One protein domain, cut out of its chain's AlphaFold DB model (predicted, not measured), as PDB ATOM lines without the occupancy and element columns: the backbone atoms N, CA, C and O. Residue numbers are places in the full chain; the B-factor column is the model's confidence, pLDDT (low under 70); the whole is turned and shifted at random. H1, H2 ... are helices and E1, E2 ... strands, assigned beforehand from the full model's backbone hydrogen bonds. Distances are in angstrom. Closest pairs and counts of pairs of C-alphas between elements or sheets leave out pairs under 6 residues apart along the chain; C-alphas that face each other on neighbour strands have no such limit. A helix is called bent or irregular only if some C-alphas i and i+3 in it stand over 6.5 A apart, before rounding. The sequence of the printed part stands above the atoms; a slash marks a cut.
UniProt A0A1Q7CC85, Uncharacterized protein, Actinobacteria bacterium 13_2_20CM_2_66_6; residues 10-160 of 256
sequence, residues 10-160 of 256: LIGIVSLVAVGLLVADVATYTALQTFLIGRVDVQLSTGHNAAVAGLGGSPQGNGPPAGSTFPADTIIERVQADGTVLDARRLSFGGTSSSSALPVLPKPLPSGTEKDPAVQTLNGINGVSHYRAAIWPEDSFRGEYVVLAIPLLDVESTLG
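What this domain is: This is residues 10 to 160 of the 256 residues of an uncharacterized protein of Actinobacteria bacterium 13_2_20CM_2_66_6 (UniProt A0A1Q7CC85). A strongly twisted five-stranded sheet has the later part of one very long helix, H1, packed across one face, while residues 10 to 28 of H1 stick out as a free arm that makes the length. The 151 printed residues hold H1 E1 E2 E3 E4 E5 H2, class mixed; the antiparallel sheet runs E2 E1 E5 E4 E3, in two layers with H1. The whole is loose, radius of gyration of the C-alphas 18.8 A, spanning 70 by 33 by 32 A.

Where its parts are: The strands are E1, residues 74 to 79; E2, 85 to 91; E3, 118 to 125, which bends by 51 degrees at 121; E4, 130 to 138, 24.2 A; and E5, 144 to 151, 22.6 A. H1, residues 10 to 54, measures 63.0 A from C-alpha 10 at (-14.834, 133.900, -58.407); it is irregular, C-alphas 46 and 49 being 7.2 A apart, with a 51-degree kink near 48. H2, residues 153 to 160, ends at C-alpha 160 at (0.301, 107.614, -68.961).

How they stand to each other: Within hydrogen-bond range are N 89 and O 76 of E2 and E1, 2.8 A, N 77 and O 147 of E1 and E5, 2.8 A, N 148 and O 134 of E5 and E4, 2.9 A, and N 122 and O 131 of E4 and E3, 2.7 A. E3 E4 E5 form a meander, each strand the antiparallel neighbour of the one before. H1 is on the sheet at a height of 5.8 A, slantwise to the strands, 34 degrees to E4 on the local plane; the closest C-alphas of H1 and E4, Leu 44 and Ala 134, are 6.0 A apart. H2 is close to H1 but not clearly touching, Leu 36 and Val 155 having the closest C-alphas at 8.0 A. O i to N i+4 pairs are within range in 39 of 41 for H1 and 3 of 4 for H2.

The domain as a whole: The printed part has no cut. The links H1 to E1 and E2 to E3 are long. Confidence is under 70 at 31 residues, among them 60 to 69, 92 to 101 and 153 to 160.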
ATOM      1  N   LEU A  10     -14.853 135.361 -58.458       77.62
ATOM      2  CA  LEU A  10     -14.834 133.900 -58.407       77.62
ATOM      3  C   LEU A  10     -14.223 133.286 -59.672       77.62
ATOM      4  O   LEU A  10     -13.352 132.428 -59.563       77.62
ATOM      5  N   ILE A  11     -14.640 133.749 -60.858       78.06
ATOM      6  CA  ILE A  11     -14.041 133.316 -62.131       78.06
ATOM      7  C   ILE A  11     -12.534 133.591 -62.120       78.06
ATOM      8  O   ILE A  11     -11.768 132.728 -62.531       78.06
ATOM      9  N   GLY A  12     -12.115 134.741 -61.583       81.75
ATOM     10  CA  GLY A  12     -10.703 135.077 -61.407       81.75
ATOM     11  C   GLY A  12      -9.947 134.036 -60.579       81.75
ATOM     12  O   GLY A  12      -8.969 133.476 -61.063       81.75
ATOM     13  N   ILE A  13     -10.423 133.714 -59.372       83.94
ATOM     14  CA  ILE A  13      -9.757 132.739 -58.489       83.94
ATOM     15  C   ILE A  13      -9.736 131.340 -59.111       83.94
ATOM     16  O   ILE A  13      -8.689 130.701 -59.124       83.94
ATOM     17  N   VAL A  14     -10.859 130.870 -59.663       81.19
ATOM     18  CA  VAL A  14     -10.922 129.542 -60.298       81.19
ATOM     19  C   VAL A  14      -9.981 129.474 -61.501       81.19
ATOM     20  O   VAL A  14      -9.268 128.487 -61.653       81.19
ATOM     21  N   SER A  15      -9.924 130.533 -62.316       79.38
ATOM     22  CA  SER A  15      -8.983 130.601 -63.436       79.38
ATOM     23  C   SER A  15      -7.529 130.595 -62.963       79.38
ATOM     24  O   SER A  15      -6.718 129.868 -63.523       79.38
ATOM     25  N   LEU A  16      -7.208 131.327 -61.891       85.00
ATOM     26  CA  LEU A  16      -5.862 131.376 -61.328       85.00
ATOM     27  C   LEU A  16      -5.421 130.005 -60.799       85.00
ATOM     28  O   LEU A  16      -4.303 129.580 -61.071       85.00
ATOM     29  N   VAL A  17      -6.304 129.297 -60.085       86.00
ATOM     30  CA  VAL A  17      -6.034 127.941 -59.580       86.00
ATOM     31  C   VAL A  17      -5.841 126.960 -60.734       86.00
ATOM     32  O   VAL A  17      -4.881 126.198 -60.721       86.00
ATOM     33  N   ALA A  18      -6.705 127.007 -61.752       80.88
ATOM     34  CA  ALA A  18      -6.590 126.136 -62.921       80.88
ATOM     35  C   ALA A  18      -5.271 126.357 -63.680       80.88
ATOM     36  O   ALA A  18      -4.618 125.395 -64.071       80.88
ATOM     37  N   VAL A  19      -4.854 127.616 -63.847       80.88
ATOM     38  CA  VAL A  19      -3.564 127.951 -64.468       80.88
ATOM     39  C   VAL A  19      -2.396 127.482 -63.600       80.88
ATOM     40  O   VAL A  19      -1.446 126.915 -64.128       80.88
ATOM     41  N   GLY A  20      -2.462 127.673 -62.278       84.81
ATOM     42  CA  GLY A  20      -1.421 127.214 -61.356       84.81
ATOM     43  C   GLY A  20      -1.224 125.697 -61.378       84.81
ATOM     44  O   GLY A  20      -0.085 125.239 -61.419       84.81
ATOM     45  N   LEU A  21      -2.321 124.933 -61.417       86.56
ATOM     46  CA  LEU A  21      -2.286 123.473 -61.557       86.56
ATOM     47  C   LEU A  21      -1.680 123.058 -62.897       86.56
ATOM     48  O   LEU A  21      -0.737 122.284 -62.912       86.56
ATOM     49  N   LEU A  22      -2.120 123.662 -64.005       78.94
ATOM     50  CA  LEU A  22      -1.545 123.377 -65.325       78.94
ATOM     51  C   LEU A  22      -0.028 123.589 -65.369       78.94
ATOM     52  O   LEU A  22       0.692 122.786 -65.954       78.94
ATOM     53  N   VAL A  23       0.469 124.667 -64.758       82.62
ATOM     54  CA  VAL A  23       1.912 124.934 -64.699       82.62
ATOM     55  C   VAL A  23       2.633 123.890 -63.843       82.62
ATOM     56  O   VAL A  23       3.709 123.438 -64.232       82.62
ATOM     57  N   ALA A  24       2.057 123.496 -62.705       84.19
ATOM     58  CA  ALA A  24       2.630 122.475 -61.830       84.19
ATOM     59  C   ALA A  24       2.675 121.092 -62.502       84.19
ATOM     60  O   ALA A  24       3.710 120.429 -62.433       84.19
ATOM     61  N   ASP A  25       1.609 120.707 -63.204       81.00
ATOM     62  CA  ASP A  25       1.507 119.426 -63.907       81.00
ATOM     63  C   ASP A  25       2.551 119.359 -65.041       81.00
ATOM     64  O   ASP A  25       3.339 118.418 -65.139       81.00
ATOM     65  N   VAL A  26       2.666 120.426 -65.848       77.94
ATOM     66  CA  VAL A  26       3.684 120.517 -66.914       77.94
ATOM     67  C   VAL A  26       5.107 120.483 -66.344       77.94
ATOM     68  O   VAL A  26       5.983 119.806 -66.892       77.94
ATOM     69  N   ALA A  27       5.362 121.186 -65.240       82.25
ATOM     70  CA  ALA A  27       6.667 121.168 -64.582       82.25
ATOM     71  C   ALA A  27       7.013 119.772 -64.038       82.25
ATOM     72  O   ALA A  27       8.139 119.301 -64.202       82.25
ATOM     73  N   THR A  28       6.042 119.086 -63.438       82.06
ATOM     74  CA  THR A  28       6.219 117.736 -62.889       82.06
ATOM     75  C   THR A  28       6.474 116.723 -64.002       82.06
ATOM     76  O   THR A  28       7.438 115.958 -63.925       82.06
ATOM     77  N   TYR A  29       5.689 116.777 -65.082       79.69
ATOM     78  CA  TYR A  29       5.854 115.923 -66.258       79.69
ATOM     79  C   TYR A  29       7.241 116.077 -66.891       79.69
ATOM     80  O   TYR A  29       7.957 115.096 -67.093       79.69
ATOM     81  N   THR A  30       7.654 117.318 -67.160       78.50
ATOM     82  CA  THR A  30       8.957 117.597 -67.783       78.50
ATOM     83  C   THR A  30      10.124 117.176 -66.889       78.50
ATOM     84  O   THR A  30      11.104 116.616 -67.387       78.50
ATOM     85  N   ALA A  31      10.013 117.364 -65.570       78.06
ATOM     86  CA  ALA A  31      11.019 116.906 -64.615       78.06
ATOM     87  C   ALA A  31      11.144 115.373 -64.593       78.06
ATOM     88  O   ALA A  31      12.256 114.845 -64.674       78.06
ATOM     89  N   LEU A  32      10.017 114.655 -64.541       77.44
ATOM     90  CA  LEU A  32       9.983 113.188 -64.568       77.44
ATOM     91  C   LEU A  32      10.566 112.634 -65.867       77.44
ATOM     92  O   LEU A  32      11.433 111.760 -65.828       77.44
ATOM     93  N   GLN A  33      10.135 113.171 -67.009       79.94
ATOM     94  CA  GLN A  33      10.610 112.752 -68.325       79.94
ATOM     95  C   GLN A  33      12.126 112.940 -68.451       79.94
ATOM     96  O   GLN A  33      12.835 112.020 -68.860       79.94
ATOM     97  N   THR A  34      12.634 114.105 -68.042       80.25
ATOM     98  CA  THR A  34      14.069 114.411 -68.092       80.25
ATOM     99  C   THR A  34      14.869 113.464 -67.198       80.25
ATOM    100  O   THR A  34      15.917 112.966 -67.605       80.25
ATOM    101  N   PHE A  35      14.365 113.165 -65.998       79.50
ATOM    102  CA  PHE A  35      15.031 112.256 -65.067       79.50
ATOM    103  C   PHE A  35      15.089 110.816 -65.596       79.50
ATOM    104  O   PHE A  35      16.132 110.165 -65.516       79.50
ATOM    105  N   LEU A  36      13.986 110.321 -66.164       78.50
ATOM    106  CA  LEU A  36      13.899 108.970 -66.718       78.50
ATOM    107  C   LEU A  36      14.821 108.795 -67.925       78.50
ATOM    108  O   LEU A  36      15.595 107.840 -67.961       78.50
ATOM    109  N   ILE A  37      14.789 109.739 -68.869       79.94
ATOM    110  CA  ILE A  37      15.656 109.703 -70.052       79.94
ATOM    111  C   ILE A  37      17.123 109.816 -69.635       79.94
ATOM    112  O   ILE A  37      17.930 108.991 -70.051       79.94
ATOM    113  N   GLY A  38      17.461 110.750 -68.740       80.06
ATOM    114  CA  GLY A  38      18.830 110.900 -68.247       80.06
ATOM    115  C   GLY A  38      19.357 109.632 -67.566       80.06
ATOM    116  O   GLY A  38      20.515 109.265 -67.745       80.06
ATOM    117  N   ARG A  39      18.502 108.905 -66.834       79.81
ATOM    118  CA  ARG A  39      18.882 107.623 -66.227       79.81
ATOM    119  C   ARG A  39      19.141 106.538 -67.272       79.81
ATOM    120  O   ARG A  39      20.099 105.783 -67.116       79.81
ATOM    121  N   VAL A  40      18.310 106.453 -68.311       82.19
ATOM    122  CA  VAL A  40      18.510 105.503 -69.418       82.19
ATOM    123  C   VAL A  40      19.789 105.839 -70.183       82.19
ATOM    124  O   VAL A  40      20.568 104.939 -70.474       82.19
ATOM    125  N   ASP A  41      20.068 107.119 -70.421       82.12
ATOM    126  CA  ASP A  41      21.286 107.564 -71.104       82.12
ATOM    127  C   ASP A  41      22.555 107.154 -70.332       82.12
ATOM    128  O   ASP A  41      23.510 106.655 -70.926       82.12
ATOM    129  N   VAL A  42      22.543 107.266 -68.997       81.50
ATOM    130  CA  VAL A  42      23.642 106.788 -68.135       81.50
ATOM    131  C   VAL A  42      23.764 105.258 -68.151       81.50
ATOM    132  O   VAL A  42      24.872 104.717 -68.116       81.50
ATOM    133  N   GLN A  43      22.644 104.533 -68.212       80.81
ATOM    134  CA  GLN A  43      22.665 103.071 -68.337       80.81
ATOM    135  C   GLN A  43      23.217 102.620 -69.689       80.81
ATOM    136  O   GLN A  43      23.959 101.642 -69.740       80.81
ATOM    137  N   LEU A  44      22.896 103.338 -70.765       83.38
ATOM    138  CA  LEU A  44      23.409 103.062 -72.102       83.38
ATOM    139  C   LEU A  44      24.917 103.310 -72.190       83.38
ATOM    140  O   LEU A  44      25.636 102.460 -72.712       83.38
ATOM    141  N   SER A  45      25.410 104.419 -71.627       77.44
ATOM    142  CA  SER A  45      26.846 104.722 -71.631       77.44
ATOM    143  C   SER A  45      27.654 103.734 -70.787       77.44
ATOM    144  O   SER A  45      28.721 103.290 -71.199       77.44
ATOM    145  N   THR A  46      27.121 103.311 -69.637       76.75
ATOM    146  CA  THR A  46      27.779 102.315 -68.770       76.75
ATOM    147  C   THR A  46      27.640 100.888 -69.321       76.75
ATOM    148  O   THR A  46      28.470 100.018 -69.054       76.75
ATOM    149  N   GLY A  47      26.580 100.629 -70.089       76.88
ATOM    150  CA  GLY A  47      26.218  99.311 -70.601       76.88
ATOM    151  C   GLY A  47      26.967  98.867 -71.853       76.88
ATOM    152  O   GLY A  47      26.880  97.697 -72.224       76.88
ATOM    153  N   HIS A  48      27.735  99.765 -72.463       79.31
ATOM    154  CA  HIS A  48      28.553  99.505 -73.642       79.31
ATOM    155  C   HIS A  48      29.419  98.237 -73.499       79.31
ATOM    156  O   HIS A  48      29.312  97.322 -74.314       79.31
ATOM    157  N   ASN A  49      30.183  98.102 -72.405       80.12
ATOM    158  CA  ASN A  49      31.053  96.934 -72.186       80.12
ATOM    159  C   ASN A  49      30.267  95.616 -72.099       80.12
ATOM    160  O   ASN A  49      30.748  94.565 -72.523       80.12
ATOM    161  N   ALA A  50      29.050  95.664 -71.550       80.12
ATOM    162  CA  ALA A  50      28.174  94.502 -71.465       80.12
ATOM    163  C   ALA A  50      27.568  94.138 -72.828       80.12
ATOM    164  O   ALA A  50      27.427  92.952 -73.126       80.12
ATOM    165  N   ALA A  51      27.265  95.129 -73.671       83.44
ATOM    166  CA  ALA A  51      26.801  94.899 -75.036       83.44
ATOM    167  C   ALA A  51      27.888  94.238 -75.900       83.44
ATOM    168  O   ALA A  51      27.621  93.226 -76.550       83.44
ATOM    169  N   VAL A  52      29.125  94.743 -75.834       84.19
ATOM    170  CA  VAL A  52      30.280  94.167 -76.545       84.19
ATOM    171  C   VAL A  52      30.522  92.723 -76.106       84.19
ATOM    172  O   VAL A  52      30.601  91.826 -76.947       84.19
ATOM    173  N   ALA A  53      30.546  92.468 -74.792       82.31
ATOM    174  CA  ALA A  53      30.693  91.117 -74.251       82.31
ATOM    175  C   ALA A  53      29.535  90.186 -74.662       82.31
ATOM    176  O   ALA A  53      29.760  89.023 -75.002       82.31
ATOM    177  N   GLY A  54      28.295  90.689 -74.687       79.81
ATOM    178  CA  GLY A  54      27.110  89.933 -75.106       79.81
ATOM    179  C   GLY A  54      27.151  89.485 -76.572       79.81
ATOM    180  O   GLY A  54      26.656  88.402 -76.900       79.81
ATOM    181  N   LEU A  55      27.794  90.273 -77.438       83.75
ATOM    182  CA  LEU A  55      28.056  89.960 -78.850       83.75
ATOM    183  C   LEU A  55      29.329  89.115 -79.064       83.75
ATOM    184  O   LEU A  55      29.666  88.784 -80.202       83.75
ATOM    185  N   GLY A  56      30.026  88.736 -77.986       81.38
ATOM    186  CA  GLY A  56      31.251  87.932 -78.029       81.38
ATOM    187  C   GLY A  56      32.524  88.724 -78.337       81.38
ATOM    188  O   GLY A  56      33.536  88.120 -78.687       81.38
ATOM    189  N   GLY A  57      32.476  90.054 -78.237       80.88
ATOM    190  CA  GLY A  57      33.645  90.923 -78.337       80.88
ATOM    191  C   GLY A  57      34.433  90.992 -77.026       80.88
ATOM    192  O   GLY A  57      33.953  90.586 -75.965       80.88
ATOM    193  N   SER A  58      35.643  91.539 -77.106       79.19
ATOM    194  CA  SER A  58      36.526  91.757 -75.958       79.19
ATOM    195  C   SER A  58      36.448  93.226 -75.535       79.19
ATOM    196  O   SER A  58      37.127  94.040 -76.152       79.19
ATOM    197  N   PRO A  59      35.643  93.602 -74.523       71.69
ATOM    198  CA  PRO A  59      35.484  95.005 -74.150       71.69
ATOM    199  C   PRO A  59      36.827  95.642 -73.766       71.69
ATOM    200  O   PRO A  59      37.609  95.050 -73.015       71.69
ATOM    201  N   GLN A  60      37.092  96.860 -74.251       67.94
ATOM    202  CA  GLN A  60      38.258  97.633 -73.828       67.94
ATOM    203  C   GLN A  60      38.069  98.135 -72.387       67.94
ATOM    204  O   GLN A  60      37.222  98.978 -72.097       67.94
ATOM    205  N   GLY A  61      38.888  97.626 -71.461       68.06
ATOM    206  CA  GLY A  61      38.944  98.085 -70.070       68.06
ATOM    207  C   GLY A  61      38.518  97.033 -69.046       68.06
ATOM    208  O   GLY A  61      38.636  95.829 -69.272       68.06
ATOM    209  N   ASN A  62      38.063  97.489 -67.875       60.00
ATOM    210  CA  ASN A  62      37.523  96.585 -66.862       60.00
ATOM    211  C   ASN A  62      36.256  95.937 -67.441       60.00
ATOM    212  O   ASN A  62      35.379  96.651 -67.935       60.00
ATOM    213  N   GLY A  63      36.196  94.600 -67.413       60.78
ATOM    214  CA  GLY A  63      35.075  93.814 -67.937       60.78
ATOM    215  C   GLY A  63      33.714  94.296 -67.414       60.78
ATOM    216  O   GLY A  63      33.667  95.098 -66.478       60.78
ATOM    217  N   PRO A  64      32.601  93.838 -68.018       60.38
ATOM    218  CA  PRO A  64      31.274  94.362 -67.714       60.38
ATOM    219  C   PRO A  64      31.058  94.438 -66.198       60.38
ATOM    220  O   PRO A  64      31.323  93.449 -65.504       60.38
ATOM    221  N   PRO A  65      30.648  95.604 -65.664       59.84
ATOM    222  CA  PRO A  65      30.511  95.776 -64.229       59.84
ATOM    223  C   PRO A  65      29.583  94.694 -63.677       59.84
ATOM    224  O   PRO A  65      28.483  94.476 -64.193       59.84
ATOM    225  N   ALA A  66      30.050  93.987 -62.645       53.03
ATOM    226  CA  ALA A  66      29.286  92.925 -62.012       53.03
ATOM    227  C   ALA A  66      27.930  93.485 -61.555       53.03
ATOM    228  O   ALA A  66      27.873  94.374 -60.706       53.03
ATOM    229  N   GLY A  67      26.843  92.987 -62.151       55.28
ATOM    230  CA  GLY A  67      25.483  93.436 -61.847       55.28
ATOM    231  C   GLY A  67      24.876  94.461 -62.812       55.28
ATOM    232  O   GLY A  67      23.855  95.048 -62.455       55.28
ATOM    233  N   SER A  68      25.427  94.670 -64.019       63.09
ATOM    234  CA  SER A  68      24.738  95.425 -65.082       63.09
ATOM    235  C   SER A  68      23.396  94.761 -65.425       63.09
ATOM    236  O   SER A  68      23.325  93.826 -66.223       63.09
ATOM    237  N   THR A  69      22.335  95.213 -64.762       65.44
ATOM    238  CA  THR A  69      20.978  94.693 -64.927       65.44
ATOM    239  C   THR A  69      20.270  95.577 -65.936       65.44
ATOM    240  O   THR A  69      20.001  96.745 -65.656       65.44
ATOM    241  N   PHE A  70      20.001  95.029 -67.115       70.94
ATOM    242  CA  PHE A  70      19.220  95.707 -68.142       70.94
ATOM    243  C   PHE A  70      17.744  95.330 -68.021       70.94
ATOM    244  O   PHE A  70      17.436  94.223 -67.564       70.94
ATOM    245  N   PRO A  71      16.827  96.218 -68.441       71.44
ATOM    246  CA  PRO A  71      15.429  95.857 -68.615       71.44
ATOM    247  C   PRO A  71      15.291  94.634 -69.528       71.44
ATOM    248  O   PRO A  71      16.089  94.437 -70.453       71.44
ATOM    249  N   ALA A  72      14.270  93.818 -69.270       69.25
ATOM    250  CA  ALA A  72      13.932  92.713 -70.155       69.25
ATOM    251  C   ALA A  72      13.665  93.244 -71.575       69.25
ATOM    252  O   ALA A  72      13.143  94.342 -71.739       69.25
ATOM    253  N   ASP A  73      14.029  92.458 -72.593       75.81
ATOM    254  CA  ASP A  73      13.855  92.818 -74.014       75.81
ATOM    255  C   ASP A  73      14.798  93.923 -74.532       75.81
ATOM    256  O   ASP A  73      14.582  94.490 -75.601       75.81
ATOM    257  N   THR A  74      15.889  94.198 -73.810       81.44
ATOM    258  CA  THR A  74      17.002  95.003 -74.338       81.44
ATOM    259  C   THR A  74      17.663  94.265 -75.503       81.44
ATOM    260  O   THR A  74      17.996  93.083 -75.391       81.44
ATOM    261  N   ILE A  75      17.878  94.957 -76.620       85.69
ATOM    262  CA  ILE A  75      18.426  94.379 -77.852       85.69
ATOM    263  C   ILE A  75      19.836  94.919 -78.072       85.69
ATOM    264  O   ILE A  75      20.086  96.112 -77.909       85.69
ATOM    265  N   ILE A  76      20.752  94.027 -78.435       88.19
ATOM    266  CA  ILE A  76      22.098  94.358 -78.887       88.19
ATOM    267  C   ILE A  76      22.264  93.874 -80.321       88.19
ATOM    268  O   ILE A  76      22.050  92.699 -80.615       88.19
ATOM    269  N   GLU A  77      22.637  94.775 -81.217       89.19
ATOM    270  CA  GLU A  77      22.852  94.470 -82.627       89.19
ATOM    271  C   GLU A  77      24.267  94.875 -83.025       89.19
ATOM    272  O   GLU A  77      24.744  95.953 -82.676       89.19
ATOM    273  N   ARG A  78      24.946  93.998 -83.760       89.31
ATOM    274  CA  ARG A  78      26.175  94.314 -84.473       89.31
ATOM    275  C   ARG A  78      25.807  94.660 -85.901       89.31
ATOM    276  O   ARG A  78      25.145  93.875 -86.577       89.31
ATOM    277  N   VAL A  79      26.224  95.831 -86.346       89.81
ATOM    278  CA  VAL A  79      25.757  96.461 -87.575       89.81
ATOM    279  C   VAL A  79      26.959  96.969 -88.351       89.81
ATOM    280  O   VAL A  79      27.885  97.545 -87.791       89.81
ATOM    281  N   GLN A  80      26.965  96.777 -89.659       87.88
ATOM    282  CA  GLN A  80      27.997  97.342 -90.513       87.88
ATOM    283  C   GLN A  80      27.753  98.846 -90.742       87.88
ATOM    284  O   GLN A  80      26.657  99.361 -90.519       87.88
ATOM    285  N   ALA A  81      28.767  99.579 -91.210       82.06
ATOM    286  CA  ALA A  81      28.680 101.025 -91.458       82.06
ATOM    287  C   ALA A  81      27.569 101.440 -92.452       82.06
ATOM    288  O   ALA A  81      27.138 102.592 -92.454       82.06
ATOM    289  N   ASP A  82      27.085 100.513 -93.284       79.56
ATOM    290  CA  ASP A  82      25.969 100.709 -94.217       79.56
ATOM    291  C   ASP A  82      24.577 100.497 -93.576       79.56
ATOM    292  O   ASP A  82      23.543 100.682 -94.229       79.56
ATOM    293  N   GLY A  83      24.534 100.133 -92.290       78.69
ATOM    294  CA  GLY A  83      23.313  99.847 -91.546       78.69
ATOM    295  C   GLY A  83      22.778  98.423 -91.738       78.69
ATOM    296  O   GLY A  83      21.606  98.184 -91.440       78.69
ATOM    297  N   THR A  84      23.573  97.489 -92.275       85.12
ATOM    298  CA  THR A  84      23.203  96.066 -92.337       85.12
ATOM    299  C   THR A  84      23.474  95.371 -91.005       85.12
ATOM    300  O   THR A  84      24.559  95.478 -90.439       85.12
ATOM    301  N   VAL A  85      22.472  94.667 -90.474       86.00
ATOM    302  CA  VAL A  85      22.590  93.934 -89.204       86.00
ATOM    303  C   VAL A  85      23.298  92.602 -89.461       86.00
ATOM    304  O   VAL A  85      22.827  91.791 -90.257       86.00
ATOM    305  N   LEU A  86      24.428  92.389 -88.790       86.56
ATOM    306  CA  LEU A  86      25.280  91.202 -88.901       86.56
ATOM    307  C   LEU A  86      24.982  90.170 -87.808       86.56
ATOM    308  O   LEU A  86      24.992  88.970 -88.073       86.56
ATOM    309  N   ASP A  87      24.739  90.629 -86.582       84.94
ATOM    310  CA  ASP A  87      24.341  89.791 -85.447       84.94
ATOM    311  C   ASP A  87      23.338  90.565 -84.591       84.94
ATOM    312  O   ASP A  87      23.460  91.777 -84.440       84.94
ATOM    313  N   ALA A  88      22.348  89.884 -84.032       83.94
ATOM    314  CA  ALA A  88      21.348  90.496 -83.169       83.94
ATOM    315  C   ALA A  88      21.028  89.542 -82.026       83.94
ATOM    316  O   ALA A  88      20.631  88.394 -82.234       83.94
ATOM    317  N   ARG A  89      21.192  90.020 -80.796       82.94
ATOM    318  CA  ARG A  89      20.903  89.262 -79.581       82.94
ATOM    319  C   ARG A  89      20.008  90.077 -78.672       82.94
ATOM    320  O   ARG A  89      20.050  91.302 -78.654       82.94
ATOM    321  N   ARG A  90      19.202  89.382 -77.877       79.25
ATOM    322  CA  ARG A  90      18.412  90.003 -76.817       79.25
ATOM    323  C   ARG A  90      19.031  89.662 -75.476       79.25
ATOM    324  O   ARG A  90      19.294  88.493 -75.191       79.25
ATOM    325  N   LEU A  91      19.250  90.678 -74.656       73.19
ATOM    326  CA  LEU A  91      19.614  90.506 -73.262       73.19
ATOM    327  C   LEU A  91      18.318  90.275 -72.484       73.19
ATOM    328  O   LEU A  91      17.489  91.174 -72.341       73.19
ATOM    329  N   SER A  92      18.134  89.050 -71.997       63.38
ATOM    330  CA  SER A  92      17.060  88.728 -71.064       63.38
ATOM    331  C   SER A  92      17.649  88.193 -69.768       63.38
ATOM    332  O   SER A  92      18.217  87.102 -69.731       63.38
ATOM    333  N   PHE A  93      17.511  88.968 -68.696       56.03
ATOM    334  CA  PHE A  93      17.839  88.531 -67.347       56.03
ATOM    335  C   PHE A  93      16.540  88.129 -66.637       56.03
ATOM    336  O   PHE A  93      15.772  88.981 -66.204       56.03
ATOM    337  N   GLY A  94      16.285  86.820 -66.531       45.16
ATOM    338  CA  GLY A  94      15.212  86.275 -65.689       45.16
ATOM    339  C   GLY A  94      13.833  86.085 -66.336       45.16
ATOM    340  O   GLY A  94      12.885  85.792 -65.613       45.16
ATOM    341  N   GLY A  95      13.694  86.193 -67.664       47.69
ATOM    342  CA  GLY A  95      12.419  85.946 -68.356       47.69
ATOM    343  C   GLY A  95      12.559  85.422 -69.790       47.69
ATOM    344  O   GLY A  95      13.607  85.541 -70.419       47.69
ATOM    345  N   THR A  96      11.494  84.832 -70.335       39.62
ATOM    346  CA  THR A  96      11.403  84.479 -71.762       39.62
ATOM    347  C   THR A  96      10.828  85.659 -72.541       39.62
ATOM    348  O   THR A  96       9.611  85.842 -72.584       39.62
ATOM    349  N   SER A  97      11.688  86.479 -73.145       52.25
ATOM    350  CA  SER A  97      11.260  87.555 -74.047       52.25
ATOM    351  C   SER A  97      10.665  86.947 -75.320       52.25
ATOM    352  O   SER A  97      11.372  86.319 -76.102       52.25
ATOM    353  N   SER A  98       9.355  87.106 -75.514       49.50
ATOM    354  CA  SER A  98       8.607  86.647 -76.701       49.50
ATOM    355  C   SER A  98       8.285  87.783 -77.682       49.50
ATOM    356  O   SER A  98       7.607  87.580 -78.687       49.50
ATOM    357  N   SER A  99       8.779  88.986 -77.393       60.03
ATOM    358  CA  SER A  99       8.575  90.180 -78.199       60.03
ATOM    359  C   SER A  99       9.406  90.114 -79.482       60.03
ATOM    360  O   SER A  99      10.623  89.922 -79.461       60.03
ATOM    361  N   SER A 100       8.737  90.278 -80.626       61.22
ATOM    362  CA  SER A 100       9.378  90.435 -81.940       61.22
ATOM    363  C   SER A 100       9.635  91.910 -82.271       61.22
ATOM    364  O   SER A 100       9.791  92.264 -83.445       61.22
ATOM    365  N   ALA A 101       9.630  92.777 -81.257       67.44
ATOM    366  CA  ALA A 101       9.880  94.191 -81.428       67.44
ATOM    367  C   ALA A 101      11.357  94.446 -81.746       67.44
ATOM    368  O   ALA A 101      12.245  93.787 -81.198       67.44
ATOM    369  N   LEU A 102      11.597  95.331 -82.714       75.81
ATOM    370  CA  LEU A 102      12.929  95.707 -83.185       75.81
ATOM    371  C   LEU A 102      13.011  97.235 -83.332       75.81
ATOM    372  O   LEU A 102      12.010  97.862 -83.702       75.81
ATOM    373  N   PRO A 103      14.180  97.839 -83.071       79.50
ATOM    374  CA  PRO A 103      14.428  99.237 -83.387       79.50
ATOM    375  C   PRO A 103      14.598  99.439 -84.899       79.50
ATOM    376  O   PRO A 103      15.146  98.602 -85.612       79.50
ATOM    377  N   VAL A 104      14.152 100.588 -85.402       82.06
ATOM    378  CA  VAL A 104      14.413 101.037 -86.773       82.06
ATOM    379  C   VAL A 104      15.697 101.852 -86.773       82.06
ATOM    380  O   VAL A 104      15.739 102.957 -86.227       82.06
ATOM    381  N   LEU A 105      16.746 101.312 -87.393       80.94
ATOM    382  CA  LEU A 105      18.049 101.966 -87.433       80.94
ATOM    383  C   LEU A 105      18.073 103.095 -88.476       80.94
ATOM    384  O   LEU A 105      17.587 102.912 -89.601       80.94
ATOM    385  N   PRO A 106      18.661 104.253 -88.136       77.00
ATOM    386  CA  PRO A 106      18.827 105.350 -89.072       77.00
ATOM    387  C   PRO A 106      19.887 104.992 -90.119       77.00
ATOM    388  O   PRO A 106      20.891 104.344 -89.824       77.00
ATOM    389  N   LYS A 107      19.658 105.430 -91.361       81.00
ATOM    390  CA  LYS A 107      20.608 105.311 -92.474       81.00
ATOM    391  C   LYS A 107      20.865 106.716 -93.031       81.00
ATOM    392  O   LYS A 107      19.924 107.296 -93.575       81.00
ATOM    393  N   PRO A 108      22.082 107.281 -92.919       79.12
ATOM    394  CA  PRO A 108      23.307 106.696 -92.354       79.12
ATOM    395  C   PRO A 108      23.292 106.591 -90.818       79.12
ATOM    396  O   PRO A 108      22.542 107.305 -90.148       79.12
ATOM    397  N   LEU A 109      24.141 105.714 -90.272       80.31
ATOM    398  CA  LEU A 109      24.352 105.598 -88.826       80.31
ATOM    399  C   LEU A 109      25.000 106.881 -88.269       80.31
ATOM    400  O   LEU A 109      25.799 107.517 -88.963       80.31
ATOM    401  N   PRO A 110      24.674 107.281 -87.029       82.56
ATOM    402  CA  PRO A 110      25.255 108.469 -86.423       82.56
ATOM    403  C   PRO A 110      26.755 108.289 -86.152       82.56
ATOM    404  O   PRO A 110      27.232 107.206 -85.811       82.56
ATOM    405  N   SER A 111      27.501 109.386 -86.259       74.62
ATOM    406  CA  SER A 111      28.938 109.444 -85.984       74.62
ATOM    407  C   SER A 111      29.215 109.499 -84.474       74.62
ATOM    408  O   SER A 111      29.565 110.553 -83.945       74.62
ATOM    409  N   GLY A 112      29.004 108.380 -83.779       79.06
ATOM    410  CA  GLY A 112      29.477 108.172 -82.406       79.06
ATOM    411  C   GLY A 112      30.952 107.762 -82.361       79.06
ATOM    412  O   GLY A 112      31.529 107.384 -83.379       79.06
ATOM    413  N   THR A 113      31.561 107.814 -81.177       82.00
ATOM    414  CA  THR A 113      32.901 107.256 -80.908       82.00
ATOM    415  C   THR A 113      32.785 106.182 -79.827       82.00
ATOM    416  O   THR A 113      31.854 106.223 -79.031       82.00
ATOM    417  N   GLU A 114      33.737 105.253 -79.735       77.81
ATOM    418  CA  GLU A 114      33.770 104.228 -78.675       77.81
ATOM    419  C   GLU A 114      33.650 104.836 -77.258       77.81
ATOM    420  O   GLU A 114      32.908 104.338 -76.418       77.81
ATOM    421  N   LYS A 115      34.310 105.980 -77.011       77.81
ATOM    422  CA  LYS A 115      34.260 106.703 -75.723       77.81
ATOM    423  C   LYS A 115      33.012 107.561 -75.515       77.81
ATOM    424  O   LYS A 115      32.730 107.924 -74.377       77.81
ATOM    425  N   ASP A 116      32.330 107.933 -76.592       81.19
ATOM    426  CA  ASP A 116      31.160 108.810 -76.555       81.19
ATOM    427  C   ASP A 116      30.119 108.295 -77.560       81.19
ATOM    428  O   ASP A 116      30.127 108.683 -78.739       81.19
ATOM    429  N   PRO A 117      29.289 107.319 -77.141       83.62
ATOM    430  CA  PRO A 117      28.323 106.697 -78.025       83.62
ATOM    431  C   PRO A 117      27.234 107.696 -78.416       83.62
ATOM    432  O   PRO A 117      26.737 108.469 -77.596       83.62
ATOM    433  N   ALA A 118      26.793 107.640 -79.671       86.31
ATOM    434  CA  ALA A 118      25.678 108.450 -80.129       86.31
ATOM    435  C   ALA A 118      24.374 107.899 -79.541       86.31
ATOM    436  O   ALA A 118      23.894 106.842 -79.955       86.31
ATOM    437  N   VAL A 119      23.803 108.616 -78.573       86.56
ATOM    438  CA  VAL A 119      22.522 108.255 -77.958       86.56
ATOM    439  C   VAL A 119      21.378 108.944 -78.696       86.56
ATOM    440  O   VAL A 119      21.329 110.170 -78.792       86.56
ATOM    441  N   GLN A 120      20.434 108.162 -79.216       84.75
ATOM    442  CA  GLN A 120      19.270 108.674 -79.930       84.75
ATOM    443  C   GLN A 120      18.024 107.833 -79.643       84.75
ATOM    444  O   GLN A 120      18.091 106.638 -79.361       84.75
ATOM    445  N   THR A 121      16.858 108.470 -79.718       86.00
ATOM    446  CA  THR A 121      15.581 107.757 -79.697       86.00
ATOM    447  C   THR A 121      15.270 107.233 -81.098       86.00
ATOM    448  O   THR A 121      15.135 108.017 -82.035       86.00
ATOM    449  N   LEU A 122      15.157 105.915 -81.230       85.06
ATOM    450  CA  LEU A 122      14.758 105.221 -82.447       85.06
ATOM    451  C   LEU A 122      13.281 104.846 -82.379       85.06
ATOM    452  O   LEU A 122      12.753 104.530 -81.312       85.06
ATOM    453  N   ASN A 123      12.622 104.835 -83.531       82.94
ATOM    454  CA  ASN A 123      11.273 104.291 -83.625       82.94
ATOM    455  C   ASN A 123      11.340 102.768 -83.553       82.94
ATOM    456  O   ASN A 123      12.246 102.157 -84.115       82.94
ATOM    457  N   GLY A 124      10.390 102.156 -82.860       79.69
ATOM    458  CA  GLY A 124      10.243 100.708 -82.831       79.69
ATOM    459  C   GLY A 124       9.196 100.206 -83.821       79.69
ATOM    460  O   GLY A 124       8.323 100.944 -84.278       79.69
ATOM    461  N   ILE A 125       9.290  98.921 -84.146       75.62
ATOM    462  CA  ILE A 125       8.278  98.163 -84.891       75.62
ATOM    463  C   ILE A 125       7.823  96.951 -84.070       75.62
ATOM    464  O   ILE A 125       8.499  96.547 -83.129       75.62
ATOM    465  N   ASN A 126       6.678  96.356 -84.430       69.12
ATOM    466  CA  ASN A 126       6.115  95.144 -83.810       69.12
ATOM    467  C   ASN A 126       5.809  95.244 -82.300       69.12
ATOM    468  O   ASN A 126       6.037  94.293 -81.556       69.12
ATOM    469  N   GLY A 127       5.244  96.371 -81.851       65.06
ATOM    470  CA  GLY A 127       4.646  96.496 -80.511       65.06
ATOM    471  C   GLY A 127       5.369  97.435 -79.543       65.06
ATOM    472  O   GLY A 127       4.789  97.783 -78.520       65.06
ATOM    473  N   VAL A 128       6.572  97.912 -79.881       72.06
ATOM    474  CA  VAL A 128       7.271  98.976 -79.140       72.06
ATOM    475  C   VAL A 128       7.323 100.237 -79.992       72.06
ATOM    476  O   VAL A 128       7.699 100.172 -81.156       72.06
ATOM    477  N   SER A 129       6.911 101.380 -79.434       72.00
ATOM    478  CA  SER A 129       6.848 102.655 -80.164       72.00
ATOM    479  C   SER A 129       8.203 103.351 -80.240       72.00
ATOM    480  O   SER A 129       8.593 103.821 -81.306       72.00
ATOM    481  N   HIS A 130       8.938 103.373 -79.128       82.31
ATOM    482  CA  HIS A 130      10.220 104.057 -79.024       82.31
ATOM    483  C   HIS A 130      11.253 103.195 -78.301       82.31
ATOM    484  O   HIS A 130      10.981 102.577 -77.269       82.31
ATOM    485  N   TYR A 131      12.463 103.219 -78.841       84.69
ATOM    486  CA  TYR A 131      13.671 102.672 -78.250       84.69
ATOM    487  C   TYR A 131      14.636 103.810 -77.978       84.69
ATOM    488  O   TYR A 131      14.765 104.723 -78.789       84.69
ATOM    489  N   ARG A 132      15.362 103.753 -76.868       87.12
ATOM    490  CA  ARG A 132      16.536 104.602 -76.676       87.12
ATOM    491  C   ARG A 132      17.742 103.749 -77.002       87.12
ATOM    492  O   ARG A 132      17.966 102.732 -76.349       87.12
ATOM    493  N   ALA A 133      18.460 104.133 -78.048       88.88
ATOM    494  CA  ALA A 133      19.596 103.388 -78.545       88.88
ATOM    495  C   ALA A 133      20.884 104.188 -78.390       88.88
ATOM    496  O   ALA A 133      20.913 105.386 -78.667       88.88
ATOM    497  N   ALA A 134      21.943 103.508 -77.972       89.19
ATOM    498  CA  ALA A 134      23.309 103.987 -78.076       89.19
ATOM    499  C   ALA A 134      23.992 103.274 -79.242       89.19
ATOM    500  O   ALA A 134      23.914 102.050 -79.347       89.19
ATOM    501  N   ILE A 135      24.628 104.050 -80.116       90.56
ATOM    502  CA  ILE A 135      25.278 103.575 -81.338       90.56
ATOM    503  C   ILE A 135      26.726 104.061 -81.341       90.56
ATOM    504  O   ILE A 135      26.983 105.260 -81.213       90.56
ATOM    505  N   TRP A 136      27.676 103.148 -81.507       89.62
ATOM    506  CA  TRP A 136      29.100 103.479 -81.564       89.62
ATOM    507  C   TRP A 136      29.862 102.490 -82.451       89.62
ATOM    508  O   TRP A 136      29.423 101.350 -82.589       89.62
ATOM    509  N   PRO A 137      30.990 102.899 -83.052       89.69
ATOM    510  CA  PRO A 137      31.923 101.978 -83.690       89.69
ATOM    511  C   PRO A 137      32.757 101.239 -82.636       89.69
ATOM    512  O   PRO A 137      33.207 101.848 -81.667       89.69
ATOM    513  N   GLU A 138      32.976  99.943 -82.844       87.75
ATOM    514  CA  GLU A 138      33.697  99.056 -81.930       87.75
ATOM    515  C   GLU A 138      34.935  98.451 -82.610       87.75
ATOM    516  O   GLU A 138      34.838  97.673 -83.569       87.75
ATOM    517  N   ASP A 139      36.120  98.755 -82.077       86.00
ATOM    518  CA  ASP A 139      37.400  98.295 -82.632       86.00
ATOM    519  C   ASP A 139      37.547  96.766 -82.561       86.00
ATOM    520  O   ASP A 139      38.071  96.137 -83.488       86.00
ATOM    521  N   SER A 140      36.998  96.143 -81.511       83.50
ATOM    522  CA  SER A 140      36.955  94.682 -81.332       83.50
ATOM    523  C   SER A 140      36.259  93.958 -82.490       83.50
ATOM    524  O   SER A 140      36.568  92.802 -82.785       83.50
ATOM    525  N   PHE A 141      35.342  94.648 -83.171       85.31
ATOM    526  CA  PHE A 141      34.624  94.155 -84.341       85.31
ATOM    527  C   PHE A 141      35.123  94.795 -85.642       85.31
ATOM    528  O   PHE A 141      34.373  94.911 -86.604       85.31
ATOM    529  N   ARG A 142      36.401  95.195 -85.708       86.62
ATOM    530  CA  ARG A 142      37.025  95.789 -86.909       86.62
ATOM    531  C   ARG A 142      36.353  97.095 -87.364       86.62
ATOM    532  O   ARG A 142      36.324  97.381 -88.561       86.62
ATOM    533  N   GLY A 143      35.827  97.877 -86.420       83.62
ATOM    534  CA  GLY A 143      35.144  99.142 -86.698       83.62
ATOM    535  C   GLY A 143      33.687  98.985 -87.141       83.62
ATOM    536  O   GLY A 143      33.092  99.946 -87.629       83.62
ATOM    537  N   GLU A 144      33.101  97.792 -86.996       89.88
ATOM    538  CA  GLU A 144      31.648  97.614 -87.072       89.88
ATOM    539  C   GLU A 144      30.958  98.375 -85.932       89.88
ATOM    540  O   GLU A 144      31.523  98.588 -84.860       89.88
ATOM    541  N   TYR A 145      29.718  98.788 -86.164       89.38
ATOM    542  CA  TYR A 145      28.916  99.485 -85.175       89.38
ATOM    543  C   TYR A 145      28.229  98.496 -84.240       89.38
ATOM    544  O   TYR A 145      27.719  97.456 -84.658       89.38
ATOM    545  N   VAL A 146      28.158  98.850 -82.966       88.62
ATOM    546  CA  VAL A 146      27.322  98.174 -81.982       88.62
ATOM    547  C   VAL A 146      26.170  99.101 -81.625       88.62
ATOM    548  O   VAL A 146      26.353 100.296 -81.386       88.62
ATOM    549  N   VAL A 147      24.968  98.539 -81.623       89.44
ATOM    550  CA  VAL A 147      23.722  99.212 -81.275       89.44
ATOM    551  C   VAL A 147      23.166  98.543 -80.032       89.44
ATOM    552  O   VAL A 147      22.799  97.372 -80.064       89.44
ATOM    553  N   LEU A 148      23.091  99.283 -78.931       89.25
ATOM    554  CA  LEU A 148      22.418  98.862 -77.705       89.25
ATOM    555  C   LEU A 148      21.101  99.625 -77.597       89.25
ATOM    556  O   LEU A 148      21.121 100.834 -77.384       89.25
ATOM    557  N   ALA A 149      19.972  98.934 -77.730       88.12
ATOM    558  CA  ALA A 149      18.638  99.523 -77.719       88.12
ATOM    559  C   ALA A 149      17.822  99.033 -76.516       88.12
ATOM    560  O   ALA A 149      17.543  97.841 -76.377       88.12
ATOM    561  N   ILE A 150      17.399  99.970 -75.665       85.69
ATOM    562  CA  ILE A 150      16.528  99.705 -74.515       85.69
ATOM    563  C   ILE A 150      15.095 100.144 -74.867       85.69
ATOM    564  O   ILE A 150      14.904 101.288 -75.303       85.69
ATOM    565  N   PRO A 151      14.080  99.273 -74.709       79.75
ATOM    566  CA  PRO A 151      12.687  99.641 -74.951       79.75
ATOM    567  C   PRO A 151      12.186 100.641 -73.898       79.75
ATOM    568  O   PRO A 151      12.393 100.451 -72.702       79.75
ATOM    569  N   LEU A 152      11.473 101.691 -74.326       73.94
ATOM    570  CA  LEU A 152      10.852 102.676 -73.417       73.94
ATOM    571  C   LEU A 152       9.422 102.293 -72.987       73.94
ATOM    572  O   LEU A 152       8.749 103.065 -72.303       73.94
ATOM    573  N   LEU A 153       8.957 101.101 -73.377       64.69
ATOM    574  CA  LEU A 153       7.563 100.665 -73.247       64.69
ATOM    575  C   LEU A 153       7.047 100.699 -71.797       64.69
ATOM    576  O   LEU A 153       5.944 101.190 -71.547       64.69
ATOM    577  N   ASP A 154       7.861 100.246 -70.842       56.66
ATOM    578  CA  ASP A 154       7.472 100.184 -69.426       56.66
ATOM    579  C   ASP A 154       7.362 101.575 -68.788       56.66
ATOM    580  O   ASP A 154       6.603 101.791 -67.840       56.66
ATOM    581  N   VAL A 155       8.092 102.550 -69.331       59.72
ATOM    582  CA  VAL A 155       8.121 103.915 -68.808       59.72
ATOM    583  C   VAL A 155       6.896 104.689 -69.279       59.72
ATOM    584  O   VAL A 155       6.206 105.275 -68.450       59.72
ATOM    585  N   GLU A 156       6.572 104.635 -70.574       60.06
ATOM    586  CA  GLU A 156       5.474 105.417 -71.156       60.06
ATOM    587  C   GLU A 156       4.096 104.950 -70.658       60.06
ATOM    588  O   GLU A 156       3.233 105.770 -70.345       60.06
ATOM    589  N   SER A 157       3.892 103.633 -70.509       55.38
ATOM    590  CA  SER A 157       2.630 103.092 -69.979       55.38
ATOM    591  C   SER A 157       2.394 103.518 -68.527       55.38
ATOM    592  O   SER A 157       1.271 103.856 -68.145       55.38
ATOM    593  N   THR A 158       3.451 103.537 -67.712       61.34
ATOM    594  CA  THR A 158       3.365 103.955 -66.307       61.34
ATOM    595  C   THR A 158       3.173 105.470 -66.196       61.34
ATOM    596  O   THR A 158       2.365 105.937 -65.393       61.34
ATOM    597  N   LEU A 159       3.846 106.249 -67.049       66.12
ATOM    598  CA  LEU A 159       3.681 107.703 -67.137       66.12
ATOM    599  C   LEU A 159       2.263 108.091 -67.557       66.12
ATOM    600  O   LEU A 159       1.676 108.981 -66.949       66.12
ATOM    601  N   GLY A 160       1.680 107.389 -68.532       65.56
ATOM    602  CA  GLY A 160       0.301 107.614 -68.961       65.56
ATOM    603  C   GLY A 160      -0.716 107.366 -67.844       65.56
ATOM    604  O   GLY A 160      -1.651 108.148 -67.683       65.56
TER     605      GLY A 160